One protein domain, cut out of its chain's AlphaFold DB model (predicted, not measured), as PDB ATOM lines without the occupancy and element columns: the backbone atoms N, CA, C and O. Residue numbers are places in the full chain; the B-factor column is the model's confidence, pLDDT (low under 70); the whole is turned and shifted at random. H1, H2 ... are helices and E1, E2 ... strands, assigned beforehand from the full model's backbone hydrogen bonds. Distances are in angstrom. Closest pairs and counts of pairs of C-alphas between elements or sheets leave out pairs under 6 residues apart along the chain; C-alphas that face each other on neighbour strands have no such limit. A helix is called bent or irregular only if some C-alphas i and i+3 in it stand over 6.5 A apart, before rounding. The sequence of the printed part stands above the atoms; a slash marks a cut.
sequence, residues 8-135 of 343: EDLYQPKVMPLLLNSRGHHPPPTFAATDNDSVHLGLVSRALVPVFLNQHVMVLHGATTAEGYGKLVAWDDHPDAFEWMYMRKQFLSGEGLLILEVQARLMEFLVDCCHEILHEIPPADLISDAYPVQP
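This is residues 8 to 135 of the 343 residues of an uncharacterized protein of Fusarium sp. AF-6 (UniProt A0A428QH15). One long helix, H5, makes the longest axis, with two shorter helices crossing it on one side: H2 packs on its first half and H1 lies near its later half without firm contact. At the first end of H5 sits a small head, the hairpin of E1 and E2 with the short helix H4 packed on it, and at the other end residues 118 to 135 make a tail with no named element. The printed part has 128 residues, with five named helices and two named strands in the order H1, H2, H3, E1, E2, H4, H5; the sheet E1 - E2 is antiparallel and the class is mostly helix. The whole is loose, with a radius of gyration of the C-alphas of 17.6 A, and the C-alphas span 52 by 35 by 21 A.

H1, residues 15 to 25, begins at C-alpha 15 at (206.799, 312.306, 210.492) and is 15.8 A long. H2, residues 28 to 38, is 14.3 A long and irregular: C-alphas 30 and 33 are 7.8 A apart. H3 follows as residues 40 to 44. E1, residues 56 to 59, and E2, residues 71 to 74, each measure 9.9 A. H4 is residues 81 to 86, 8.9 A long. H5, residues 93 to 117, runs 36.0 A from C-alpha 93 at (200.830, 317.306, 180.693) to C-alpha 117 at (202.282, 326.158, 215.511).

H2 touches H5, and H5 touches H2 with its residues 95 to 103 alone; the closest C-alphas of the two are those of Asn 36 and Ile 99, 5.6 A apart. Their lines stand at 73 degrees, only just about perpendicular. H1 and H5 are close but not clearly touching, with the C-alphas of Leu 20 and Leu 110 closest at 6.7 A. H1 and H2 meet only through their link, as do H2 and H3, while H3 and H5 are apart. E1 and E2 form a hairpin at 150 degrees, with N 57 and O 73 at 3.0 A and N 59 and O 71 at 2.9 A, within hydrogen-bond range. The closest C-alphas of E1 and H5 are those of Met 58 and Ser 93, 5.1 A apart. Those of E1 and H4 are Val 57 and Met 85, 6.2 A apart; H4 and H5 are apart. In H1, H3, H4 and H5 every O i to N i+4 pair is within hydrogen-bond range; in H2, 5 of 7 are.

The C-alphas farthest apart, those of Pro 79 and Glu 120, are 53.3 A from each other. The printed part has no cut. The links H3 to E1 and E1 to E2 are long, with 11 residues each. Mean pLDDT of the printed part is 90.7, and no printed residue is under 70.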
ATOM      1  N   GLU A   8     196.818 309.355 211.053       88.94
ATOM      2  CA  GLU A   8     197.487 308.177 211.624       88.94
ATOM      3  C   GLU A   8     199.016 308.275 211.495       88.94
ATOM      4  O   GLU A   8     199.740 308.003 212.453       88.94
ATOM      5  N   ASP A   9     199.500 308.734 210.341       87.81
ATOM      6  CA  ASP A   9     200.922 308.933 210.081       87.81
ATOM      7  C   ASP A   9     201.446 310.225 210.712       87.81
ATOM      8  O   ASP A   9     202.492 310.217 211.360       87.81
ATOM      9  N   LEU A  10     200.724 311.344 210.566       89.31
ATOM     10  CA  LEU A  10     201.206 312.654 211.022       89.31
ATOM     11  C   LEU A  10     201.226 312.798 212.550       89.31
ATOM     12  O   LEU A  10     201.966 313.634 213.066       89.31
ATOM     13  N   TYR A  11     200.479 311.966 213.284       87.44
ATOM     14  CA  TYR A  11     200.614 311.875 214.742       87.44
ATOM     15  C   TYR A  11     201.893 311.178 215.203       87.44
ATOM     16  O   TYR A  11     202.239 311.266 216.384       87.44
ATOM     17  N   GLN A  12     202.610 310.488 214.314       86.69
ATOM     18  CA  GLN A  12     203.883 309.895 214.687       86.69
ATOM     19  C   GLN A  12     204.915 311.008 214.944       86.69
ATOM     20  O   GLN A  12     205.101 311.878 214.090       86.69
ATOM     21  N   PRO A  13     205.656 310.974 216.071       83.00
ATOM     22  CA  PRO A  13     206.480 312.101 216.521       83.00
ATOM     23  C   PRO A  13     207.506 312.634 215.511       83.00
ATOM     24  O   PRO A  13     207.903 313.791 215.595       83.00
ATOM     25  N   LYS A  14     207.978 311.791 214.583       86.19
ATOM     26  CA  LYS A  14     209.026 312.144 213.614       86.19
ATOM     27  C   LYS A  14     208.484 312.612 212.265       86.19
ATOM     28  O   LYS A  14     209.163 313.372 211.586       86.19
ATOM     29  N   VAL A  15     207.287 312.185 211.874       90.38
ATOM     30  CA  VAL A  15     206.799 312.306 210.492       90.38
ATOM     31  C   VAL A  15     206.559 313.763 210.099       90.38
ATOM     32  O   VAL A  15     207.100 314.224 209.095       90.38
ATOM     33  N   MET A  16     205.811 314.514 210.912       91.12
ATOM     34  CA  MET A  16     205.508 315.915 210.603       91.12
ATOM     35  C   MET A  16     206.763 316.816 210.600       91.12
ATOM     36  O   MET A  16     206.947 317.560 209.634       91.12
ATOM     37  N   PRO A  17     207.689 316.715 211.579       90.12
ATOM     38  CA  PRO A  17     208.968 317.425 211.507       90.12
ATOM     39  C   PRO A  17     209.815 317.060 210.281       90.12
ATOM     40  O   PRO A  17     210.417 317.948 209.682       90.12
ATOM     41  N   LEU A  18     209.859 315.780 209.884       91.19
ATOM     42  CA  LEU A  18     210.572 315.348 208.676       91.19
ATOM     43  C   LEU A  18     209.989 316.002 207.422       91.19
ATOM     44  O   LEU A  18     210.750 316.506 206.596       91.19
ATOM     45  N   LEU A  19     208.659 316.025 207.310       92.81
ATOM     46  CA  LEU A  19     207.959 316.607 206.170       92.81
ATOM     47  C   LEU A  19     208.187 318.119 206.069       92.81
ATOM     48  O   LEU A  19     208.532 318.612 204.996       92.81
ATOM     49  N   LEU A  20     208.043 318.845 207.184       91.81
ATOM     50  CA  LEU A  20     208.317 320.285 207.249       91.81
ATOM     51  C   LEU A  20     209.769 320.590 206.877       91.81
ATOM     52  O   LEU A  20     210.031 321.470 206.058       91.81
ATOM     53  N   ASN A  21     210.713 319.832 207.435       90.75
ATOM     54  CA  ASN A  21     212.129 320.025 207.164       90.75
ATOM     55  C   ASN A  21     212.475 319.745 205.693       90.75
ATOM     56  O   ASN A  21     213.154 320.549 205.057       90.75
ATOM     57  N   SER A  22     211.993 318.634 205.130       92.12
ATOM     58  CA  SER A  22     212.311 318.259 203.751       92.12
ATOM     59  C   SER A  22     211.718 319.242 202.742       92.12
ATOM     60  O   SER A  22     212.445 319.731 201.876       92.12
ATOM     61  N   ARG A  23     210.432 319.583 202.873       93.19
ATOM     62  CA  ARG A  23     209.711 320.457 201.933       93.19
ATOM     63  C   ARG A  23     210.030 321.938 202.118       93.19
ATOM     64  O   ARG A  23     209.966 322.679 201.147       93.19
ATOM     65  N   GLY A  24     210.408 322.362 203.324       90.81
ATOM     66  CA  GLY A  24     210.797 323.747 203.604       90.81
ATOM     67  C   GLY A  24     212.159 324.140 203.022       90.81
ATOM     68  O   GLY A  24     212.342 325.288 202.628       90.81
ATOM     69  N   HIS A  25     213.104 323.199 202.921       90.00
ATOM     70  CA  HIS A  25     214.475 323.487 202.468       90.00
ATOM     71  C   HIS A  25     214.737 323.184 200.989       90.00
ATOM     72  O   HIS A  25     215.783 323.566 200.462       90.00
ATOM     73  N   HIS A  26     213.821 322.496 200.304       91.31
ATOM     74  CA  HIS A  26     214.054 322.008 198.947       91.31
ATOM     75  C   HIS A  26     212.951 322.467 197.992       91.31
ATOM     76  O   HIS A  26     211.771 322.409 198.337       91.31
ATOM     77  N   PRO A  27     213.297 322.889 196.764       91.00
ATOM     78  CA  PRO A  27     212.315 323.425 195.837       91.00
ATOM     79  C   PRO A  27     211.430 322.306 195.247       91.00
ATOM     80  O   PRO A  27     211.886 321.162 195.131       91.00
ATOM     81  N   PRO A  28     210.205 322.629 194.782       92.38
ATOM     82  CA  PRO A  28     209.260 321.657 194.222       92.38
ATOM     83  C   PRO A  28     209.801 320.711 193.129       92.38
ATOM     84  O   PRO A  28     209.454 319.526 193.171       92.38
ATOM     85  N   PRO A  29     210.684 321.138 192.194       92.25
ATOM     86  CA  PRO A  29     211.237 320.244 191.172       92.25
ATOM     87  C   PRO A  29     211.930 318.998 191.732       92.25
ATOM     88  O   PRO A  29     211.926 317.953 191.086       92.25
ATOM     89  N   THR A  30     212.486 319.083 192.945       91.44
ATOM     90  CA  THR A  30     213.167 317.965 193.617       91.44
ATOM     91  C   THR A  30     212.224 316.799 193.914       91.44
ATOM     92  O   THR A  30     212.659 315.652 193.955       91.44
ATOM     93  N   PHE A  31     210.931 317.076 194.084       92.69
ATOM     94  CA  PHE A  31     209.926 316.094 194.492       92.69
ATOM     95  C   PHE A  31     209.002 315.655 193.354       92.69
ATOM     96  O   PHE A  31     208.154 314.796 193.566       92.69
ATOM     97  N   ALA A  32     209.149 316.200 192.140       92.56
ATOM     98  CA  ALA A  32     208.204 315.956 191.048       92.56
ATOM     99  C   ALA A  32     207.991 314.457 190.749       92.56
ATOM    100  O   ALA A  32     206.861 314.017 190.551       92.56
ATOM    101  N   ALA A  33     209.063 313.653 190.764       89.88
ATOM    102  CA  ALA A  33     208.965 312.205 190.562       89.88
ATOM    103  C   ALA A  33     208.237 311.506 191.720       89.88
ATOM    104  O   ALA A  33     207.316 310.729 191.484       89.88
ATOM    105  N   THR A  34     208.602 311.815 192.967       91.25
ATOM    106  CA  THR A  34     207.974 311.208 194.150       91.25
ATOM    107  C   THR A  34     206.514 311.615 194.308       91.25
ATOM    108  O   THR A  34     205.686 310.800 194.710       91.25
ATOM    109  N   ASP A  35     206.170 312.848 193.935       93.50
ATOM    110  CA  ASP A  35     204.796 313.341 193.950       93.50
ATOM    111  C   ASP A  35     203.954 312.636 192.877       93.50
ATOM    112  O   ASP A  35     202.799 312.297 193.132       93.50
ATOM    113  N   ASN A  36     204.536 312.305 191.721       92.06
ATOM    114  CA  ASN A  36     203.876 311.465 190.719       92.06
ATOM    115  C   ASN A  36     203.661 310.024 191.212       92.06
ATOM    116  O   ASN A  36     202.588 309.445 191.039       92.06
ATOM    117  N   ASP A  37     204.671 309.439 191.857       90.81
ATOM    118  CA  ASP A  37     204.576 308.083 192.403       90.81
ATOM    119  C   ASP A  37     203.528 307.998 193.524       90.81
ATOM    120  O   ASP A  37     202.806 307.003 193.630       90.81
ATOM    121  N   SER A  38     203.360 309.074 194.302       91.94
ATOM    122  CA  SER A  38     202.364 309.161 195.378       91.94
ATOM    123  C   SER A  38     200.921 308.958 194.899       91.94
ATOM    124  O   SER A  38     200.072 308.454 195.639       91.94
ATOM    125  N   VAL A  39     200.638 309.303 193.639       92.56
ATOM    126  CA  VAL A  39     199.299 309.208 193.045       92.56
ATOM    127  C   VAL A  39     199.109 307.940 192.210       92.56
ATOM    128  O   VAL A  39     198.021 307.707 191.675       92.56
ATOM    129  N   HIS A  40     200.132 307.080 192.136       91.38
ATOM    130  CA  HIS A  40     200.153 305.894 191.280       91.38
ATOM    131  C   HIS A  40     198.941 304.983 191.492       91.38
ATOM    132  O   HIS A  40     198.326 304.542 190.520       91.38
ATOM    133  N   LEU A  41     198.539 304.748 192.748       90.31
ATOM    134  CA  LEU A  41     197.370 303.921 193.066       90.31
ATOM    135  C   LEU A  41     196.083 304.482 192.443       90.31
ATOM    136  O   LEU A  41     195.269 303.727 191.904       90.31
ATOM    137  N   GLY A  42     195.898 305.802 192.487       91.50
ATOM    138  CA  GLY A  42     194.747 306.464 191.879       91.50
ATOM    139  C   GLY A  42     194.747 306.341 190.354       91.50
ATOM    140  O   GLY A  42     193.693 306.103 189.765       91.50
ATOM    141  N   LEU A  43     195.927 306.405 189.726       91.00
ATOM    142  CA  LEU A  43     196.091 306.206 188.283       91.00
ATOM    143  C   LEU A  43     195.754 304.769 187.858       91.00
ATOM    144  O   LEU A  43     194.930 304.562 186.966       91.00
ATOM    145  N   VAL A  44     196.334 303.754 188.511       91.50
ATOM    146  CA  VAL A  44     196.122 302.345 188.116       91.50
ATOM    147  C   VAL A  44     194.713 301.843 188.422       91.50
ATOM    148  O   VAL A  44     194.189 300.998 187.697       91.50
ATOM    149  N   SER A  45     194.074 302.381 189.463       91.94
ATOM    150  CA  SER A  45     192.677 302.079 189.800       91.94
ATOM    151  C   SER A  45     191.666 302.842 188.941       91.94
ATOM    152  O   SER A  45     190.473 302.557 189.024       91.94
ATOM    153  N   ARG A  46     192.126 303.788 188.106       90.50
ATOM    154  CA  ARG A  46     191.297 304.733 187.338       90.50
ATOM    155  C   ARG A  46     190.419 305.644 188.204       90.50
ATOM    156  O   ARG A  46     189.479 306.243 187.691       90.50
ATOM    157  N   ALA A  47     190.722 305.764 189.497       92.06
ATOM    158  CA  ALA A  47     190.111 306.772 190.362       92.06
ATOM    159  C   ALA A  47     190.587 308.187 189.996       92.06
ATOM    160  O   ALA A  47     189.870 309.161 190.212       92.06
ATOM    161  N   LEU A  48     191.785 308.288 189.414       91.25
ATOM    162  CA  LEU A  48     192.345 309.499 188.833       91.25
ATOM    163  C   LEU A  48     192.531 309.287 187.336       91.25
ATOM    164  O   LEU A  48     193.176 308.326 186.912       91.25
ATOM    165  N   VAL A  49     191.977 310.197 186.541       91.19
ATOM    166  CA  VAL A  49     192.112 310.188 185.084       91.19
ATOM    167  C   VAL A  49     192.811 311.486 184.684       91.19
ATOM    168  O   VAL A  49     192.163 312.534 184.678       91.19
ATOM    169  N   PRO A  50     194.126 311.446 184.404       91.12
ATOM    170  CA  PRO A  50     194.864 312.627 183.976       91.12
ATOM    171  C   PRO A  50     194.256 313.224 182.710       91.12
ATOM    172  O   PRO A  50     193.840 312.501 181.802       91.12
ATOM    173  N   VAL A  51     194.249 314.553 182.627       90.69
ATOM    174  CA  VAL A  51     193.834 315.250 181.407       90.69
ATOM    175  C   VAL A  51     194.808 314.908 180.282       90.69
ATOM    176  O   VAL A  51     196.023 314.992 180.447       90.69
ATOM    177  N   PHE A  52     194.281 314.539 179.119       89.06
ATOM    178  CA  PHE A  52     195.104 314.288 177.945       89.06
ATOM    179  C   PHE A  52     195.219 315.559 177.101       89.06
ATOM    180  O   PHE A  52     194.229 316.033 176.547       89.06
ATOM    181  N   LEU A  53     196.437 316.088 176.987       91.69
ATOM    182  CA  LEU A  53     196.782 317.147 176.044       91.69
ATOM    183  C   LEU A  53     197.716 316.558 174.987       91.69
ATOM    184  O   LEU A  53     198.827 316.133 175.297       91.69
ATOM    185  N   ASN A  54     197.243 316.501 173.744       90.06
ATOM    186  CA  ASN A  54     198.007 315.919 172.649       90.06
ATOM    187  C   ASN A  54     199.201 316.809 172.269       90.06
ATOM    188  O   ASN A  54     199.094 318.031 172.336       90.06
ATOM    189  N   GLN A  55     200.297 316.199 171.812       92.69
ATOM    190  CA  GLN A  55     201.475 316.882 171.253       92.69
ATOM    191  C   GLN A  55     202.186 317.880 172.181       92.69
ATOM    192  O   GLN A  55     202.856 318.801 171.717       92.69
ATOM    193  N   HIS A  56     202.055 317.700 173.495       93.81
ATOM    194  CA  HIS A  56     202.718 318.537 174.489       93.81
ATOM    195  C   HIS A  56     203.431 317.689 175.540       93.81
ATOM    196  O   HIS A  56     203.056 316.550 175.825       93.81
ATOM    197  N   VAL A  57     204.462 318.276 176.136       93.56
ATOM    198  CA  VAL A  57     205.161 317.759 177.314       93.56
ATOM    199  C   VAL A  57     205.247 318.870 178.359       93.56
ATOM    200  O   VAL A  57     205.285 320.051 178.010       93.56
ATOM    201  N   MET A  58     205.233 318.515 179.642       95.12
ATOM    202  CA  MET A  58     205.402 319.468 180.738       95.12
ATOM    203  C   MET A  58     206.785 319.319 181.367       95.12
ATOM    204  O   MET A  58     207.177 318.224 181.779       95.12
ATOM    205  N   VAL A  59     207.508 320.434 181.469       93.44
ATOM    206  CA  VAL A  59     208.830 320.487 182.092       93.44
ATOM    207  C   VAL A  59     208.678 320.555 183.608       93.44
ATOM    208  O   VAL A  59     208.199 321.550 184.144       93.44
ATOM    209  N   LEU A  60     209.117 319.509 184.305       92.06
ATOM    210  CA  LEU A  60     209.170 319.476 185.772       92.06
ATOM    211  C   LEU A  60     210.534 319.004 186.286       92.06
ATOM    212  O   LEU A  60     210.960 319.408 187.363       92.06
ATOM    213  N   HIS A  61     211.262 318.189 185.523       86.44
ATOM    214  CA  HIS A  61     212.625 317.803 185.880       86.44
ATOM    215  C   HIS A  61     213.642 318.840 185.413       86.44
ATOM    216  O   HIS A  61     213.599 319.309 184.275       86.44
ATOM    217  N   GLY A  62     214.587 319.170 186.295       79.50
ATOM    218  CA  GLY A  62     215.718 320.047 185.983       79.50
ATOM    219  C   GLY A  62     215.370 321.530 185.817       79.50
ATOM    220  O   GLY A  62     216.256 322.314 185.474       79.50
ATOM    221  N   ALA A  63     214.120 321.932 186.070       86.44
ATOM    222  CA  ALA A  63     213.729 323.336 186.085       86.44
ATOM    223  C   ALA A  63     214.411 324.064 187.255       86.44
ATOM    224  O   ALA A  63     214.330 323.626 188.401       86.44
ATOM    225  N   THR A  64     215.080 325.180 186.962       85.06
ATOM    226  CA  THR A  64     215.791 325.997 187.963       85.06
ATOM    227  C   THR A  64     215.120 327.341 188.233       85.06
ATOM    228  O   THR A  64     215.612 328.103 189.059       85.06
ATOM    229  N   THR A  65     214.037 327.663 187.522       88.38
ATOM    230  CA  THR A  65     213.284 328.914 187.680       88.38
ATOM    231  C   THR A  65     211.794 328.623 187.805       88.38
ATOM    232  O   THR A  65     211.318 327.584 187.335       88.38
ATOM    233  N   ALA A  66     211.062 329.552 188.419       87.25
ATOM    234  CA  ALA A  66     209.618 329.439 188.592       87.25
ATOM    235  C   ALA A  66     208.886 329.402 187.241       87.25
ATOM    236  O   ALA A  66     207.974 328.607 187.059       87.25
ATOM    237  N   GLU A  67     209.336 330.189 186.262       89.88
ATOM    238  CA  GLU A  67     208.734 330.256 184.924       89.88
ATOM    239  C   GLU A  67     208.997 328.993 184.093       89.88
ATOM    240  O   GLU A  67     208.256 328.687 183.159       89.88
ATOM    241  N   GLY A  68     210.085 328.277 184.393       90.75
ATOM    242  CA  GLY A  68     210.432 327.030 183.716       90.75
ATOM    243  C   GLY A  68     209.689 325.819 184.276       90.75
ATOM    244  O   GLY A  68     209.450 324.860 183.543       90.75
ATOM    245  N   TYR A  69     209.326 325.849 185.559       94.25
ATOM    246  CA  TYR A  69     208.662 324.738 186.227       94.25
ATOM    247  C   TYR A  69     207.166 324.706 185.897       94.25
ATOM    248  O   TYR A  69     206.446 325.674 186.115       94.25
ATOM    249  N   GLY A  70     206.696 323.592 185.339       94.06
ATOM    250  CA  GLY A  70     205.331 323.455 184.828       94.06
ATOM    251  C   GLY A  70     205.146 324.000 183.411       94.06
ATOM    252  O   GLY A  70     204.028 323.994 182.893       94.06
ATOM    253  N   LYS A  71     206.224 324.446 182.747       94.62
ATOM    254  CA  LYS A  71     206.146 324.966 181.381       94.62
ATOM    255  C   LYS A  71     205.683 323.873 180.420       94.62
ATOM    256  O   LYS A  71     206.294 322.807 180.333       94.62
ATOM    257  N   LEU A  72     204.633 324.174 179.661       94.62
ATOM    258  CA  LEU A  72     204.200 323.355 178.534       94.62
ATOM    259  C   LEU A  72     205.058 323.661 177.308       94.62
ATOM    260  O   LEU A  72     205.302 324.822 176.979       94.62
ATOM    261  N   VAL A  73     205.509 322.604 176.641       94.06
ATOM    262  CA  VAL A  73     206.290 322.675 175.407       94.06
ATOM    263  C   VAL A  73     205.581 321.824 174.362       94.06
ATOM    264  O   VAL A  73     205.359 320.631 174.592       94.06
ATOM    265  N   ALA A  74     205.192 322.439 173.245       94.44
ATOM    266  CA  ALA A  74     204.659 321.704 172.106       94.44
ATOM    267  C   ALA A  74     205.785 320.910 171.429       94.44
ATOM    268  O   ALA A  74     206.937 321.346 171.412       94.44
ATOM    269  N   TRP A  75     205.469 319.748 170.860       92.94
ATOM    270  CA  TRP A  75     206.474 318.930 170.168       92.94
ATOM    271  C   TRP A  75     207.089 319.644 168.965       92.94
ATOM    272  O   TRP A  75     208.272 319.466 168.694       92.94
ATOM    273  N   ASP A  76     206.313 320.495 168.297       93.00
ATOM    274  CA  ASP A  76     206.783 321.271 167.148       93.00
ATOM    275  C   ASP A  76     207.735 322.414 167.557       93.00
ATOM    276  O   ASP A  76     208.552 322.854 166.751       93.00
ATOM    277  N   ASP A  77     207.678 322.860 168.818       92.69
ATOM    278  CA  ASP A  77     208.500 323.963 169.331       92.69
ATOM    279  C   ASP A  77     209.891 323.505 169.800       92.69
ATOM    280  O   ASP A  77     210.778 324.336 170.018       92.69
ATOM    281  N   HIS A  78     210.103 322.196 169.996       88.88
ATOM    282  CA  HIS A  78     211.390 321.658 170.429       88.88
ATOM    283  C   HIS A  78     211.647 320.251 169.861       88.88
ATOM    284  O   HIS A  78     210.884 319.334 170.167       88.88
ATOM    285  N   PRO A  79     212.762 320.025 169.136       88.00
ATOM    286  CA  PRO A  79     213.014 318.768 168.422       88.00
ATOM    287  C   PRO A  79     212.995 317.532 169.336       88.00
ATOM    288  O   PRO A  79     212.517 316.476 168.935       88.00
ATOM    289  N   ASP A  80     213.446 317.680 170.583       87.75
ATOM    290  CA  ASP A  80     213.503 316.572 171.544       87.75
ATOM    291  C   ASP A  80     212.239 316.415 172.410       87.75
ATOM    292  O   ASP A  80     212.175 315.498 173.226       87.75
ATOM    293  N   ALA A  81     211.230 317.290 172.295       86.75
ATOM    294  CA  ALA A  81     210.093 317.281 173.226       86.75
ATOM    295  C   ALA A  81     209.253 315.996 173.142       86.75
ATOM    296  O   ALA A  81     208.760 315.511 174.165       86.75
ATOM    297  N   PHE A  82     209.131 315.410 171.948       86.62
ATOM    298  CA  PHE A  82     208.507 314.099 171.774       86.62
ATOM    299  C   PHE A  82     209.315 312.988 172.466       86.62
ATOM    300  O   PHE A  82     208.760 312.185 173.220       86.62
ATOM    301  N   GLU A  83     210.637 312.984 172.279       86.00
ATOM    302  CA  GLU A  83     211.538 312.008 172.899       86.00
ATOM    303  C   GLU A  83     211.558 312.135 174.425       86.00
ATOM    304  O   GLU A  83     211.595 311.130 175.133       86.00
ATOM    305  N   TRP A  84     211.468 313.352 174.968       87.69
ATOM    306  CA  TRP A  84     211.385 313.564 176.413       87.69
ATOM    307  C   TRP A  84     210.157 312.907 177.037       87.69
ATOM    308  O   TRP A  84     210.258 312.386 178.150       87.69
ATOM    309  N   MET A  85     209.026 312.908 176.326       83.44
ATOM    310  CA  MET A  85     207.811 312.215 176.745       83.44
ATOM    311  C   MET A  85     208.008 310.697 176.692       83.44
ATOM    312  O   MET A  85     207.775 310.010 177.687       83.44
ATOM    313  N   TYR A  86     208.492 310.174 175.563       78.25
ATOM    314  CA  TYR A  86     208.647 308.732 175.371       78.25
ATOM    315  C   TYR A  86     209.674 308.117 176.336       78.25
ATOM    316  O   TYR A  86     209.428 307.072 176.941       78.25
ATOM    317  N   MET A  87     210.793 308.810 176.555       81.56
ATOM    318  CA  MET A  87     211.857 308.404 177.477       81.56
ATOM    319  C   MET A  87     211.561 308.749 178.944       81.56
ATOM    320  O   MET A  87     212.388 308.463 179.809       81.56
ATOM    321  N   ARG A  88     210.412 309.380 179.240       81.50
ATOM    322  CA  ARG A  88     210.045 309.889 180.574       81.50
ATOM    323  C   ARG A  88     211.116 310.787 181.210       81.50
ATOM    324  O   ARG A  88     211.291 310.786 182.426       81.50
ATOM    325  N   LYS A  89     211.838 311.562 180.393       84.75
ATOM    326  CA  LYS A  89     212.726 312.634 180.883       84.75
ATOM    327  C   LYS A  89     211.916 313.809 181.431       84.75
ATOM    328  O   LYS A  89     212.385 314.530 182.305       84.75
ATOM    329  N   GLN A  90     210.717 314.007 180.889       90.62
ATOM    330  CA  GLN A  90     209.725 314.981 181.331       90.62
ATOM    331  C   GLN A  90     208.344 314.309 181.382       90.62
ATOM    332  O   GLN A  90     208.198 313.152 180.979       90.62
ATOM    333  N   PHE A  91     207.334 315.015 181.888       91.19
ATOM    334  CA  PHE A  91     206.030 314.417 182.183       91.19
ATOM    335  C   PHE A  91     205.006 314.695 181.093       91.19
ATOM    336  O   PHE A  91     205.015 315.744 180.442       91.19
ATOM    337  N   LEU A  92     204.058 313.770 180.947       91.88
ATOM    338  CA  LEU A  92     202.820 314.050 180.228       91.88
ATOM    339  C   LEU A  92     202.098 315.214 180.909       91.88
ATOM    340  O   LEU A  92     202.065 315.284 182.135       91.88
ATOM    341  N   SER A  93     201.468 316.103 180.138       93.06
ATOM    342  CA  SER A  93     200.830 317.306 180.693       93.06
ATOM    343  C   SER A  93     199.795 316.999 181.780       93.06
ATOM    344  O   SER A  93     199.717 317.725 182.766       93.06
ATOM    345  N   GLY A  94     199.037 315.907 181.633       92.31
ATOM    346  CA  GLY A  94     198.076 315.464 182.642       92.31
ATOM    347  C   GLY A  94     198.723 314.993 183.940       92.31
ATOM    348  O   GLY A  94     198.254 315.354 185.013       92.31
ATOM    349  N   GLU A  95     199.796 314.201 183.850       92.38
ATOM    350  CA  GLU A  95     200.569 313.768 185.023       92.38
ATOM    351  C   GLU A  95     201.222 314.978 185.694       92.38
ATOM    352  O   GLU A  95     201.134 315.144 186.906       92.38
ATOM    353  N   GLY A  96     201.788 315.881 184.888       94.19
ATOM    354  CA  GLY A  96     202.384 317.116 185.365       94.19
ATOM    355  C   GLY A  96     201.404 318.003 186.132       94.19
ATOM    356  O   GLY A  96     201.738 318.502 187.201       94.19
ATOM    357  N   LEU A  97     200.163 318.128 185.654       94.75
ATOM    358  CA  LEU A  97     199.124 318.868 186.366       94.75
ATOM    359  C   LEU A  97     198.788 318.239 187.727       94.75
ATOM    360  O   LEU A  97     198.621 318.964 188.704       94.75
ATOM    361  N   LEU A  98     198.727 316.905 187.807       94.94
ATOM    362  CA  LEU A  98     198.500 316.206 189.077       94.94
ATOM    363  C   LEU A  98     199.647 316.440 190.064       94.94
ATOM    364  O   LEU A  98     199.388 316.678 191.240       94.94
ATOM    365  N   ILE A  99     200.896 316.422 189.588       95.12
ATOM    366  CA  ILE A  99     202.076 316.739 190.405       95.12
ATOM    367  C   ILE A  99     201.960 318.156 190.974       95.12
ATOM    368  O   ILE A  99     202.102 318.344 192.180       95.12
ATOM    369  N   LEU A 100     201.645 319.143 190.128       95.25
ATOM    370  CA  LEU A 100     201.477 320.533 190.562       95.25
ATOM    371  C   LEU A 100     200.330 320.685 191.572       95.25
ATOM    372  O   LEU A 100     200.474 321.416 192.550       95.25
ATOM    373  N   GLU A 101     199.215 319.975 191.385       95.06
ATOM    374  CA  GLU A 101     198.093 319.986 192.328       95.06
ATOM    375  C   GLU A 101     198.475 319.384 193.690       95.06
ATOM    376  O   GLU A 101     198.128 319.945 194.731       95.06
ATOM    377  N   VAL A 102     199.196 318.257 193.697       94.94
ATOM    378  CA  VAL A 102     199.714 317.636 194.926       94.94
ATOM    379  C   VAL A 102     200.640 318.600 195.657       94.94
ATOM    380  O   VAL A 102     200.461 318.827 196.853       94.94
ATOM    381  N   GLN A 103     201.589 319.204 194.942       94.88
ATOM    382  CA  GLN A 103     202.548 320.143 195.516       94.88
ATOM    383  C   GLN A 103     201.867 321.390 196.078       94.88
ATOM    384  O   GLN A 103     202.184 321.789 197.194       94.88
ATOM    385  N   ALA A 104     200.909 321.973 195.353       95.06
ATOM    386  CA  ALA A 104     200.180 323.154 195.808       95.06
ATOM    387  C   ALA A 104     199.418 322.883 197.113       95.06
ATOM    388  O   ALA A 104     199.604 323.605 198.089       95.06
ATOM    389  N   ARG A 105     198.630 321.799 197.159       94.94
ATOM    390  CA  ARG A 105     197.863 321.413 198.356       94.94
ATOM    391  C   ARG A 105     198.770 321.089 199.540       94.94
ATOM    392  O   ARG A 105     198.474 321.469 200.667       94.94
ATOM    393  N   LEU A 106     199.865 320.371 199.291       94.75
ATOM    394  CA  LEU A 106     200.816 320.006 200.335       94.75
ATOM    395  C   LEU A 106     201.483 321.252 200.921       94.75
ATOM    396  O   LEU A 106     201.551 321.375 202.138       94.75
ATOM    397  N   MET A 107     201.937 322.184 200.081       93.88
ATOM    398  CA  MET A 107     202.556 323.422 200.558       93.88
ATOM    399  C   MET A 107     201.565 324.306 201.321       93.88
ATOM    400  O   MET A 107     201.937 324.831 202.364       93.88
ATOM    401  N   GLU A 108     200.319 324.423 200.853       94.81
ATOM    402  CA  GLU A 108     199.240 325.122 201.570       94.81
ATOM    403  C   GLU A 108     199.052 324.536 202.976       94.81
ATOM    404  O   GLU A 108     199.184 325.251 203.966       94.81
ATOM    405  N   PHE A 109     198.901 323.213 203.081       94.50
ATOM    406  CA  PHE A 109     198.782 322.526 204.368       94.50
ATOM    407  C   PHE A 109     199.979 322.758 205.301       94.50
ATOM    408  O   PHE A 109     199.796 322.946 206.505       94.50
ATOM    409  N   LEU A 110     201.209 322.731 204.777       94.25
ATOM    410  CA  LEU A 110     202.403 322.963 205.593       94.25
ATOM    411  C   LEU A 110     202.487 324.408 206.092       94.25
ATOM    412  O   LEU A 110     202.848 324.621 207.248       94.25
ATOM    413  N   VAL A 111     202.143 325.386 205.251       93.62
ATOM    414  CA  VAL A 111     202.112 326.806 205.631       93.62
ATOM    415  C   VAL A 111     201.046 327.055 206.697       93.62
ATOM    416  O   VAL A 111     201.352 327.668 207.719       93.62
ATOM    417  N   ASP A 112     199.844 326.507 206.518       93.81
ATOM    418  CA  ASP A 112     198.770 326.591 207.513       93.81
ATOM    419  C   ASP A 112     199.202 325.969 208.846       93.81
ATOM    420  O   ASP A 112     199.017 326.558 209.912       93.81
ATOM    421  N   CYS A 113     199.865 324.809 208.804       92.62
ATOM    422  CA  CYS A 113     200.390 324.175 210.007       92.62
ATOM    423  C   CYS A 113     201.450 325.041 210.709       92.62
ATOM    424  O   CYS A 113     201.422 325.167 211.934       92.62
ATOM    425  N   CYS A 114     202.356 325.671 209.957       92.62
ATOM    426  CA  CYS A 114     203.326 326.610 210.517       92.62
ATOM    427  C   CYS A 114     202.641 327.806 211.189       92.62
ATOM    428  O   CYS A 114     203.071 328.204 212.270       92.62
ATOM    429  N   HIS A 115     201.576 328.353 210.594       93.06
ATOM    430  CA  HIS A 115     200.808 329.445 211.196       93.06
ATOM    431  C   HIS A 115     200.115 329.036 212.498       93.06
ATOM    432  O   HIS A 115     200.112 329.819 213.442       93.06
ATOM    433  N   GLU A 116     199.593 327.814 212.591       93.56
ATOM    434  CA  GLU A 116     198.993 327.297 213.828       93.56
ATOM    435  C   GLU A 116     200.046 327.031 214.921       93.56
ATOM    436  O   GLU A 116     199.858 327.381 216.091       93.56
ATOM    437  N   ILE A 117     201.194 326.445 214.560       92.25
ATOM    438  CA  ILE A 117     202.282 326.158 215.511       92.25
ATOM    439  C   ILE A 117     202.916 327.455 216.029       92.25
ATOM    440  O   ILE A 117     203.187 327.572 217.224       92.25
ATOM    441  N   LEU A 118     203.148 328.425 215.144       92.75
ATOM    442  CA  LEU A 118     203.827 329.692 215.429       92.75
ATOM    443  C   LEU A 118     202.843 330.867 215.523       92.75
ATOM    444  O   LEU A 118     203.198 331.992 215.182       92.75
ATOM    445  N   HIS A 119     201.619 330.618 215.993       93.62
ATOM    446  CA  HIS A 119     200.516 331.589 216.016       93.62
ATOM    447  C   HIS A 119     200.807 332.888 216.790       93.62
ATOM    448  O   HIS A 119     200.108 333.884 216.614       93.62
ATOM    449  N   GLU A 120     201.832 332.901 217.645       94.69
ATOM    450  CA  GLU A 120     202.293 334.095 218.364       94.69
ATOM    451  C   GLU A 120     203.119 335.058 217.487       94.69
ATOM    452  O   GLU A 120     203.333 336.207 217.874       94.69
ATOM    453  N   ILE A 121     203.580 334.613 216.314       92.44
ATOM    454  CA  ILE A 121     204.398 335.394 215.382       92.44
ATOM    455  C   ILE A 121     203.525 335.829 214.194       92.44
ATOM    456  O   ILE A 121     202.941 334.977 213.516       92.44
ATOM    457  N   PRO A 122     203.438 337.135 213.881       91.06
ATOM    458  CA  PRO A 122     202.707 337.601 212.710       91.06
ATOM    459  C   PRO A 122     203.219 336.959 211.404       91.06
ATOM    460  O   PRO A 122     204.433 336.871 211.203       91.06
ATOM    461  N   PRO A 123     202.335 336.587 210.455       87.56
ATOM    462  CA  PRO A 123     202.734 335.956 209.192       87.56
ATOM    463  C   PRO A 123     203.802 336.709 208.388       87.56
ATOM    464  O   PRO A 123     204.662 336.087 207.771       87.56
ATOM    465  N   ALA A 124     203.764 338.043 208.400       88.06
ATOM    466  CA  ALA A 124     204.749 338.871 207.704       88.06
ATOM    467  C   ALA A 124     206.139 338.814 208.359       88.06
ATOM    468  O   ALA A 124     207.148 338.924 207.663       88.06
ATOM    469  N   ASP A 125     206.195 338.603 209.675       90.19
ATOM    470  CA  ASP A 125     207.450 338.547 210.419       90.19
ATOM    471  C   ASP A 125     208.140 337.192 210.222       90.19
ATOM    472  O   ASP A 125     209.368 337.152 210.159       90.19
ATOM    473  N   LEU A 126     207.376 336.108 210.018       85.38
ATOM    474  CA  LEU A 126     207.896 334.756 209.746       85.38
ATOM    475  C   LEU A 126     208.793 334.669 208.500       85.38
ATOM    476  O   LEU A 126     209.635 333.779 208.421       85.38
ATOM    477  N   ILE A 127     208.614 335.571 207.533       87.06
ATOM    478  CA  ILE A 127     209.416 335.644 206.298       87.06
ATOM    479  C   ILE A 127     210.415 336.809 206.302       87.06
ATOM    480  O   ILE A 127     211.054 337.083 205.287       87.06
ATOM    481  N   SER A 128     210.516 337.526 207.421       89.81
ATOM    482  CA  SER A 128     211.396 338.682 207.576       89.81
ATOM    483  C   SER A 128     212.773 338.286 208.116       89.81
ATOM    484  O   SER A 128     212.964 337.204 208.674       89.81
ATOM    485  N   ASP A 129     213.722 339.220 208.052       89.19
ATOM    486  CA  ASP A 129     215.063 339.047 208.623       89.19
ATOM    487  C   ASP A 129     215.068 338.861 210.156       89.19
ATOM    488  O   ASP A 129     216.100 338.503 210.725       89.19
ATOM    489  N   ALA A 130     213.937 339.086 210.843       88.75
ATOM    490  CA  ALA A 130     213.808 338.829 212.278       88.75
ATOM    491  C   ALA A 130     213.919 337.331 212.621       88.75
ATOM    492  O   ALA A 130     214.392 336.988 213.707       88.75
ATOM    493  N   TYR A 131     213.534 336.450 211.690       87.50
ATOM    494  CA  TYR A 131     213.588 334.996 211.842       87.50
ATOM    495  C   TYR A 131     214.341 334.370 210.659       87.50
ATOM    496  O   TYR A 131     213.732 333.773 209.770       87.50
ATOM    497  N   PRO A 132     215.680 334.498 210.616       87.12
ATOM    498  CA  PRO A 132     216.465 333.981 209.504       87.12
ATOM    499  C   PRO A 132     216.404 332.450 209.440       87.12
ATOM    500  O   PRO A 132     216.377 331.771 210.475       87.12
ATOM    501  N   VAL A 133     216.454 331.916 208.214       86.31
ATOM    502  CA  VAL A 133     216.489 330.470 207.941       86.31
ATOM    503  C   VAL A 133     217.651 329.828 208.699       86.31
ATOM    504  O   VAL A 133     218.812 330.205 208.529       86.31
ATOM    505  N   GLN A 134     217.324 328.860 209.552       86.25
ATOM    506  CA  GLN A 134     218.294 328.112 210.343       86.25
ATOM    507  C   GLN A 134     218.859 326.934 209.537       86.25
ATOM    508  O   GLN A 134     218.187 326.439 208.632       86.25
ATOM    509  N   PRO A 135     220.082 326.463 209.842       86.00
ATOM    510  CA  PRO A 135     220.606 325.248 209.231       86.00
ATOM    511  C   PRO A 135     219.743 324.030 209.587       86.00
ATOM    512  O   PRO A 135     219.115 323.989 210.649       86.00
TER     513      PRO A 135